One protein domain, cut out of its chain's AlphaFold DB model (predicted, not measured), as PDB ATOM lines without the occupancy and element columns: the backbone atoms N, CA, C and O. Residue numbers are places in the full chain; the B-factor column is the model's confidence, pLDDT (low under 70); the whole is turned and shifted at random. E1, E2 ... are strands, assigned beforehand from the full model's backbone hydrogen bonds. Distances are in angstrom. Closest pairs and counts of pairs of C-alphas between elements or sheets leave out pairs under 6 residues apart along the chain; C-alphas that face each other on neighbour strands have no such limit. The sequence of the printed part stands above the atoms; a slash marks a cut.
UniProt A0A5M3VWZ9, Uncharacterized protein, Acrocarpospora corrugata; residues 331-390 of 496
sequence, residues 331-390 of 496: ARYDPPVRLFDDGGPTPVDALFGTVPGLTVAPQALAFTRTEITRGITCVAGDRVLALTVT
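What this domain is: This is residues 331 to 390 of the 496 residues of an uncharacterized protein of Acrocarpospora corrugata (UniProt A0A5M3VWZ9). Picture a narrow rod of six strands that run roughly along its length, in two small three-stranded sheets set partly end to end: E3, E5 and E6 toward one end, E1, E2 and E4 toward the other. E3 runs on into E4 and joins the two sheets along one side, while E1 and E6 stay apart, like the two rims of an open trough; the long loop of residues 335 to 347 makes the end beyond E1 and E2. The printed part has 60 residues, with no named helix and six named strands, E1 to E6 in order along the chain. The sheet orders are E3 - E5 - E6 and E1 - E2 - E4, both antiparallel, and the class is all strand. The whole is loose, with a radius of gyration of the C-alphas of 13.1 A and spans of 44 by 16 by 12 A.

How they stand to each other: Begin at E5, residues 374 to 380, the inner strand of the sheet whose edge strands are E3, residues 359 to 361, and E6, residues 383 to 389. E6, residues 383 to 389, forms a hairpin with it, antiparallel at 155 degrees; look for N 378 and O 385, 2.9 A apart, and N 389 and O 374, 2.7 A apart, both within hydrogen-bond range. At the other edge is E3, residues 359 to 361, antiparallel to E5 at 155 degrees, with N 361 and O 377 within hydrogen-bond range at 2.8 A. From E3 the chain runs on into E4, residues 364 to 367, across a break of 2 residues at 32 degrees; the two meet only through their link. E4 is an edge strand of the second sheet, antiparallel at 160 degrees to the inner strand E2, residues 348 to 353, where N 350 and O 365 are 2.8 A apart, within hydrogen-bond range. E1, residues 331 to 334, is the other edge strand and forms a hairpin with E2, antiparallel at 151 degrees; N 351 and O 332 are within hydrogen-bond range at 2.8 A. Between the sheets, the closest C-alphas of E2 and E3 are those of Phe 352 and Val 360, 7.3 A apart. E1 and E6 are apart, and so are E2 and E5.

Where its parts are: Find C-alpha 374 at (-42.617, -11.453, -44.684); from there E5 runs 20.3 A to C-alpha 380. E6 returns over 18.8 A and ends at C-alpha 389, at (-47.464, -13.237, -45.522). E1 begins at C-alpha 331, at (-50.833, -21.585, -46.668), and measures 10.4 A. E2 measures 16.3 A, E4 10.0 A and E3 6.8 A.

The domain as a whole: The two C-alphas farthest apart are those of Asp 342 and Asp 382, at 44.6 A. The link from E1 to E2 is long, with 13 residues; in it, look for residues 340 to 341 paired antiparallel with 344 to 345. The printed part has no cut. Its mean pLDDT is 95.4, and no printed residue is under 70.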
ATOM      1  N   ALA A 331     -51.773 -21.871 -47.744       97.38
ATOM      2  CA  ALA A 331     -50.833 -21.585 -46.668       97.38
ATOM      3  C   ALA A 331     -51.198 -22.420 -45.438       97.38
ATOM      4  O   ALA A 331     -52.366 -22.504 -45.052       97.38
ATOM      5  N   ARG A 332     -50.196 -23.053 -44.831       97.56
ATOM      6  CA  ARG A 332     -50.318 -23.771 -43.558       97.56
ATOM      7  C   ARG A 332     -49.321 -23.198 -42.570       97.56
ATOM      8  O   ARG A 332     -48.207 -22.865 -42.957       97.56
ATOM      9  N   TYR A 333     -49.733 -23.113 -41.314       97.81
ATOM     10  CA  TYR A 333     -48.947 -22.527 -40.238       97.81
ATOM     11  C   TYR A 333     -48.834 -23.526 -39.091       97.81
ATOM     12  O   TYR A 333     -49.846 -24.118 -38.705       97.81
ATOM     13  N   ASP A 334     -47.629 -23.701 -38.555       96.50
ATOM     14  CA  ASP A 334     -47.387 -24.494 -37.350       96.50
ATOM     15  C   ASP A 334     -46.567 -23.680 -36.329       96.50
ATOM     16  O   ASP A 334     -45.398 -23.377 -36.589       96.50
ATOM     17  N   PRO A 335     -47.171 -23.230 -35.209       94.69
ATOM     18  CA  PRO A 335     -48.570 -23.426 -34.812       94.69
ATOM     19  C   PRO A 335     -49.576 -22.654 -35.700       94.69
ATOM     20  O   PRO A 335     -49.221 -21.640 -36.304       94.69
ATOM     21  N   PRO A 336     -50.866 -23.055 -35.733       94.38
ATOM     22  CA  PRO A 336     -51.879 -22.432 -36.595       94.38
ATOM     23  C   PRO A 336     -52.226 -20.987 -36.209       94.38
ATOM     24  O   PRO A 336     -52.690 -20.216 -37.047       94.38
ATOM     25  N   VAL A 337     -52.022 -20.620 -34.941       94.50
ATOM     26  CA  VAL A 337     -52.169 -19.252 -34.436       94.50
ATOM     27  C   VAL A 337     -51.007 -18.960 -33.503       94.50
ATOM     28  O   VAL A 337     -50.750 -19.717 -32.565       94.50
ATOM     29  N   ARG A 338     -50.333 -17.836 -33.731       95.06
ATOM     30  CA  ARG A 338     -49.259 -17.352 -32.868       95.06
ATOM     31  C   ARG A 338     -49.855 -16.671 -31.647       95.06
ATOM     32  O   ARG A 338     -50.508 -15.635 -31.766       95.06
ATOM     33  N   LEU A 339     -49.648 -17.256 -30.480       94.75
ATOM     34  CA  LEU A 339     -50.109 -16.700 -29.207       94.75
ATOM     35  C   LEU A 339     -48.980 -15.887 -28.580       94.75
ATOM     36  O   LEU A 339     -47.829 -16.060 -28.965       94.75
ATOM     37  N   PHE A 340     -49.282 -14.989 -27.648       94.31
ATOM     38  CA  PHE A 340     -48.216 -14.273 -26.954       94.31
ATOM     39  C   PHE A 340     -47.341 -15.210 -26.117       94.31
ATOM     40  O   PHE A 340     -47.805 -16.180 -25.519       94.31
ATOM     41  N   ASP A 341     -46.064 -14.865 -26.094       86.38
ATOM     42  CA  ASP A 341     -45.003 -15.390 -25.247       86.38
ATOM     43  C   ASP A 341     -44.246 -14.186 -24.644       86.38
ATOM     44  O   ASP A 341     -44.582 -13.035 -24.950       86.38
ATOM     45  N   ASP A 342     -43.214 -14.415 -23.830       73.94
ATOM     46  CA  ASP A 342     -42.533 -13.386 -23.013       73.94
ATOM     47  C   ASP A 342     -41.967 -12.164 -23.783       73.94
ATOM     48  O   ASP A 342     -41.546 -11.185 -23.168       73.94
ATOM     49  N   GLY A 343     -41.962 -12.175 -25.121       76.94
ATOM     50  CA  GLY A 343     -41.451 -11.074 -25.948       76.94
ATOM     51  C   GLY A 343     -42.166 -10.839 -27.281       76.94
ATOM     52  O   GLY A 343     -41.587 -10.198 -28.154       76.94
ATOM     53  N   GLY A 344     -43.371 -11.376 -27.481       89.06
ATOM     54  CA  GLY A 344     -44.104 -11.263 -28.751       89.06
ATOM     55  C   GLY A 344     -44.852 -12.543 -29.108       89.06
ATOM     56  O   GLY A 344     -44.964 -13.438 -28.266       89.06
ATOM     57  N   PRO A 345     -45.371 -12.682 -30.336       93.81
ATOM     58  CA  PRO A 345     -46.078 -13.884 -30.733       93.81
ATOM     59  C   PRO A 345     -45.096 -15.050 -30.867       93.81
ATOM     60  O   PRO A 345     -43.977 -14.878 -31.358       93.81
ATOM     61  N   THR A 346     -45.520 -16.254 -30.491       94.94
ATOM     62  CA  THR A 346     -44.731 -17.484 -30.626       94.94
ATOM     63  C   THR A 346     -44.169 -17.617 -32.048       94.94
ATOM     64  O   THR A 346     -44.861 -17.236 -33.004       94.94
ATOM     65  N   PRO A 347     -42.941 -18.144 -32.221       95.88
ATOM     66  CA  PRO A 347     -42.416 -18.468 -33.545       95.88
ATOM     67  C   PRO A 347     -43.369 -19.382 -34.321       95.88
ATOM     68  O   PRO A 347     -44.138 -20.128 -33.711       95.88
ATOM     69  N   VAL A 348     -43.331 -19.300 -35.649       97.38
ATOM     70  CA  VAL A 348     -44.169 -20.126 -36.530       97.38
ATOM     71  C   VAL A 348     -43.451 -20.435 -37.827       97.38
ATOM     72  O   VAL A 348     -42.780 -19.564 -38.387       97.38
ATOM     73  N   ASP A 349     -43.664 -21.641 -38.333       98.12
ATOM     74  CA  ASP A 349     -43.301 -22.008 -39.693       98.12
ATOM     75  C   ASP A 349     -44.529 -21.911 -40.601       98.12
ATOM     76  O   ASP A 349     -45.608 -22.416 -40.285       98.12
ATOM     77  N   ALA A 350     -44.370 -21.236 -41.735       98.31
ATOM     78  CA  ALA A 350     -45.361 -21.136 -42.793       98.31
ATOM     79  C   ALA A 350     -44.918 -21.984 -43.987       98.31
ATOM     80  O   ALA A 350     -43.809 -21.812 -44.494       98.31
ATOM     81  N   LEU A 351     -45.794 -22.870 -44.454       98.31
ATOM     82  CA  LEU A 351     -45.578 -23.747 -45.602       98.31
ATOM     83  C   LEU A 351     -46.595 -23.430 -46.695       98.31
ATOM     84  O   LEU A 351     -47.798 -23.351 -46.420       98.31
ATOM     85  N   PHE A 352     -46.124 -23.292 -47.935       98.25
ATOM     86  CA  PHE A 352     -46.969 -22.960 -49.080       98.25
ATOM     87  C   PHE A 352     -47.132 -24.156 -50.019       98.25
ATOM     88  O   PHE A 352     -46.154 -24.715 -50.524       98.25
ATOM     89  N   GLY A 353     -48.384 -24.544 -50.257       97.19
ATOM     90  CA  GLY A 353     -48.754 -25.549 -51.251       97.19
ATOM     91  C   GLY A 353     -49.233 -24.883 -52.536       97.19
ATOM     92  O   GLY A 353     -49.951 -23.885 -52.473       97.19
ATOM     93  N   THR A 354     -48.860 -25.440 -53.687       97.19
ATOM     94  CA  THR A 354     -49.254 -24.935 -55.009       97.19
ATOM     95  C   THR A 354     -49.793 -26.054 -55.899       97.19
ATOM     96  O   THR A 354     -49.636 -27.242 -55.609       97.19
ATOM     97  N   VAL A 355     -50.432 -25.660 -56.998       96.62
ATOM     98  CA  VAL A 355     -50.868 -26.545 -58.087       96.62
ATOM     99  C   VAL A 355     -49.856 -26.523 -59.243       96.62
ATOM    100  O   VAL A 355     -49.050 -25.589 -59.329       96.62
ATOM    101  N   PRO A 356     -49.874 -27.512 -60.161       96.31
ATOM    102  CA  PRO A 356     -49.033 -27.480 -61.355       96.31
ATOM    103  C   PRO A 356     -49.165 -26.160 -62.128       96.31
ATOM    104  O   PRO A 356     -50.267 -25.667 -62.352       96.31
ATOM    105  N   GLY A 357     -48.029 -25.587 -62.534       95.94
ATOM    106  CA  GLY A 357     -47.974 -24.299 -63.236       95.94
ATOM    107  C   GLY A 357     -47.878 -23.064 -62.330       95.94
ATOM    108  O   GLY A 357     -47.601 -21.984 -62.848       95.94
ATOM    109  N   LEU A 358     -48.034 -23.211 -61.008       98.06
ATOM    110  CA  LEU A 358     -47.773 -22.161 -60.018       98.06
ATOM    111  C   LEU A 358     -46.546 -22.518 -59.171       98.06
ATOM    112  O   LEU A 358     -46.490 -23.579 -58.544       98.06
ATOM    113  N   THR A 359     -45.591 -21.597 -59.088       97.94
ATOM    114  CA  THR A 359     -44.452 -21.687 -58.171       97.94
ATOM    115  C   THR A 359     -44.495 -20.561 -57.147       97.94
ATOM    116  O   THR A 359     -45.043 -19.486 -57.393       97.94
ATOM    117  N   VAL A 360     -43.940 -20.823 -55.967       98.19
ATOM    118  CA  VAL A 360     -43.858 -19.868 -54.860       98.19
ATOM    119  C   VAL A 360     -42.448 -19.887 -54.289       98.19
ATOM    120  O   VAL A 360     -41.871 -20.954 -54.071       98.19
ATOM    121  N   ALA A 361     -41.882 -18.706 -54.076       97.38
ATOM    122  CA  ALA A 361     -40.535 -18.535 -53.560       97.38
ATOM    123  C   ALA A 361     -40.507 -17.473 -52.444       97.38
ATOM    124  O   ALA A 361     -40.911 -16.332 -52.683       97.38
ATOM    125  N   PRO A 362     -39.989 -17.808 -51.249       97.75
ATOM    126  CA  PRO A 362     -39.656 -19.162 -50.794       97.75
ATOM    127  C   PRO A 362     -40.910 -20.031 -50.562       97.75
ATOM    128  O   PRO A 362     -41.993 -19.513 -50.303       97.75
ATOM    129  N   GLN A 363     -40.757 -21.360 -50.624       95.69
ATOM    130  CA  GLN A 363     -41.847 -22.320 -50.366       95.69
ATOM    131  C   GLN A 363     -42.146 -22.514 -48.869       95.69
ATOM    132  O   GLN A 363     -43.219 -22.990 -48.496       95.69
ATOM    133  N   ALA A 364     -41.211 -22.107 -48.013       97.50
ATOM    134  CA  ALA A 364     -41.358 -22.108 -46.569       97.50
ATOM    135  C   ALA A 364     -40.765 -20.828 -45.971       97.50
ATOM    136  O   ALA A 364     -39.760 -20.307 -46.461       97.50
ATOM    137  N   LEU A 365     -41.375 -20.331 -44.899       98.31
ATOM    138  CA  LEU A 365     -40.902 -19.182 -44.133       98.31
ATOM    139  C   LEU A 365     -40.951 -19.504 -42.642       98.31
ATOM    140  O   LEU A 365     -42.017 -19.814 -42.129       98.31
ATOM    141  N   ALA A 366     -39.834 -19.328 -41.943       97.81
ATOM    142  CA  ALA A 366     -39.823 -19.268 -40.485       97.81
ATOM    143  C   ALA A 366     -40.025 -17.817 -40.025       97.81
ATOM    144  O   ALA A 366     -39.412 -16.899 -40.579       97.81
ATOM    145  N   PHE A 367     -40.873 -17.599 -39.027       97.19
ATOM    146  CA  PHE A 367     -41.090 -16.297 -38.400       97.19
ATOM    147  C   PHE A 367     -40.601 -16.337 -36.959       97.19
ATOM    148  O   PHE A 367     -41.032 -17.171 -36.159       97.19
ATOM    149  N   THR A 368     -39.732 -15.395 -36.612       94.19
ATOM    150  CA  THR A 368     -39.291 -15.171 -35.232       94.19
ATOM    151  C   THR A 368     -40.333 -14.385 -34.429       94.19
ATOM    152  O   THR A 368     -41.332 -13.907 -34.965       94.19
ATOM    153  N   ARG A 369     -40.099 -14.212 -33.121       91.12
ATOM    154  CA  ARG A 369     -41.012 -13.501 -32.204       91.12
ATOM    155  C   ARG A 369     -41.266 -12.032 -32.561       91.12
ATOM    156  O   ARG A 369     -42.286 -11.490 -32.162       91.12
ATOM    157  N   THR A 370     -40.364 -11.386 -33.294       88.88
ATOM    158  CA  THR A 370     -40.483  -9.965 -33.665       88.88
ATOM    159  C   THR A 370     -41.007  -9.765 -35.084       88.88
ATOM    160  O   THR A 370     -41.537  -8.705 -35.410       88.88
ATOM    161  N   GLU A 371     -40.897 -10.780 -35.939       93.31
ATOM    162  CA  GLU A 371     -41.333 -10.709 -37.329       93.31
ATOM    163  C   GLU A 371     -42.823 -11.014 -37.435       93.31
ATOM    164  O   GLU A 371     -43.256 -12.136 -37.175       93.31
ATOM    165  N   ILE A 372     -43.617 -10.032 -37.855       93.94
ATOM    166  CA  ILE A 372     -45.060 -10.199 -38.084       93.94
ATOM    167  C   ILE A 372     -45.360 -10.504 -39.552       93.94
ATOM    168  O   ILE A 372     -46.255 -11.291 -39.849       93.94
ATOM    169  N   THR A 373     -44.585  -9.917 -40.465       96.69
ATOM    170  CA  THR A 373     -44.837  -9.967 -41.907       96.69
ATOM    171  C   THR A 373     -43.578 -10.329 -42.685       96.69
ATOM    172  O   THR A 373     -42.505  -9.806 -42.383       96.69
ATOM    173  N   ARG A 374     -43.700 -11.153 -43.729       97.88
ATOM    174  CA  ARG A 374     -42.617 -11.453 -44.684       97.88
ATOM    175  C   ARG A 374     -43.166 -11.546 -46.107       97.88
ATOM    176  O   ARG A 374     -44.346 -11.812 -46.293       97.88
ATOM    177  N   GLY A 375     -42.327 -11.306 -47.110       97.62
ATOM    178  CA  GLY A 375     -42.724 -11.395 -48.517       97.62
ATOM    179  C   GLY A 375     -42.540 -12.795 -49.101       97.62
ATOM    180  O   GLY A 375     -41.569 -13.477 -48.770       97.62
ATOM    181  N   ILE A 376     -43.436 -13.184 -50.006       98.44
ATOM    182  CA  ILE A 376     -43.241 -14.287 -50.955       98.44
ATOM    183  C   ILE A 376     -43.523 -13.791 -52.371       98.44
ATOM    184  O   ILE A 376     -44.282 -12.841 -52.573       98.44
ATOM    185  N   THR A 377     -42.947 -14.469 -53.351       98.50
ATOM    186  CA  THR A 377     -43.200 -14.221 -54.767       98.50
ATOM    187  C   THR A 377     -43.819 -15.459 -55.389       98.50
ATOM    188  O   THR A 377     -43.244 -16.544 -55.332       98.50
ATOM    189  N   CYS A 378     -44.983 -15.287 -56.000       98.25
ATOM    190  CA  CYS A 378     -45.651 -16.306 -56.794       98.25
ATOM    191  C   CYS A 378     -45.379 -16.068 -58.281       98.25
ATOM    192  O   CYS A 378     -45.377 -14.917 -58.728       98.25
ATOM    193  N   VAL A 379     -45.178 -17.144 -59.043       97.94
ATOM    194  CA  VAL A 379     -44.953 -17.092 -60.493       97.94
ATOM    195  C   VAL A 379     -45.824 -18.126 -61.200       97.94
ATOM    196  O   VAL A 379     -45.852 -19.291 -60.807       97.94
ATOM    197  N   ALA A 380     -46.520 -17.701 -62.254       96.81
ATOM    198  CA  ALA A 380     -47.301 -18.563 -63.137       96.81
ATOM    199  C   ALA A 380     -47.165 -18.068 -64.583       96.81
ATOM    200  O   ALA A 380     -47.644 -16.986 -64.927       96.81
ATOM    201  N   GLY A 381     -46.477 -18.838 -65.430       92.50
ATOM    202  CA  GLY A 381     -46.150 -18.414 -66.794       92.50
ATOM    203  C   GLY A 381     -45.321 -17.124 -66.816       92.50
ATOM    204  O   GLY A 381     -44.229 -17.076 -66.255       92.50
ATOM    205  N   ASP A 382     -45.848 -16.081 -67.459       90.81
ATOM    206  CA  ASP A 382     -45.249 -14.742 -67.546       90.81
ATOM    207  C   ASP A 382     -45.660 -13.806 -66.391       90.81
ATOM    208  O   ASP A 382     -45.259 -12.640 -66.353       90.81
ATOM    209  N   ARG A 383     -46.476 -14.290 -65.446       94.88
ATOM    210  CA  ARG A 383     -47.015 -13.493 -64.341       94.88
ATOM    211  C   ARG A 383     -46.212 -13.682 -63.074       94.88
ATOM    212  O   ARG A 383     -45.911 -14.802 -62.673       94.88
ATOM    213  N   VAL A 384     -45.940 -12.559 -62.418       96.19
ATOM    214  CA  VAL A 384     -45.272 -12.485 -61.121       96.19
ATOM    215  C   VAL A 384     -46.150 -11.671 -60.179       96.19
ATOM    216  O   VAL A 384     -46.583 -10.571 -60.526       96.19
ATOM    217  N   LEU A 385     -46.408 -12.205 -58.989       97.44
ATOM    218  CA  LEU A 385     -47.183 -11.540 -57.948       97.44
ATOM    219  C   LEU A 385     -46.429 -11.621 -56.621       97.44
ATOM    220  O   LEU A 385     -46.203 -12.706 -56.092       97.44
ATOM    221  N   ALA A 386     -46.055 -10.462 -56.084       97.94
ATOM    222  CA  ALA A 386     -45.543 -10.356 -54.725       97.94
ATOM    223  C   ALA A 386     -46.709 -10.340 -53.732       97.94
ATOM    224  O   ALA A 386     -47.653  -9.559 -53.887       97.94
ATOM    225  N   LEU A 387     -46.620 -11.189 -52.712       98.38
ATOM    226  CA  LEU A 387     -47.585 -11.293 -51.625       98.38
ATOM    227  C   LEU A 387     -46.896 -11.025 -50.288       98.38
ATOM    228  O   LEU A 387     -45.731 -11.371 -50.078       98.38
ATOM    229  N   THR A 388     -47.636 -10.435 -49.358       98.50
ATOM    230  CA  THR A 388     -47.239 -10.312 -47.958       98.50
ATOM    231  C   THR A 388     -47.885 -11.429 -47.154       98.50
ATOM    232  O   THR A 388     -49.102 -11.597 -47.154       98.50
ATOM    233  N   VAL A 389     -47.060 -12.181 -46.442       98.31
ATOM    234  CA  VAL A 389     -47.464 -13.237 -45.522       98.31
ATOM    235  C   VAL A 389     -47.463 -12.674 -44.111       98.31
ATOM    236  O   VAL A 389     -46.421 -12.260 -43.606       98.31
ATOM    237  N   THR A 390     -48.624 -12.700 -43.472       97.62
ATOM    238  CA  THR A 390     -48.841 -12.359 -42.067       97.62
ATOM    239  C   THR A 390     -49.503 -13.555 -41.392       97.62
ATOM    240  O   THR A 390     -50.726 -13.687 -41.471       97.62
TER     241      THR A 390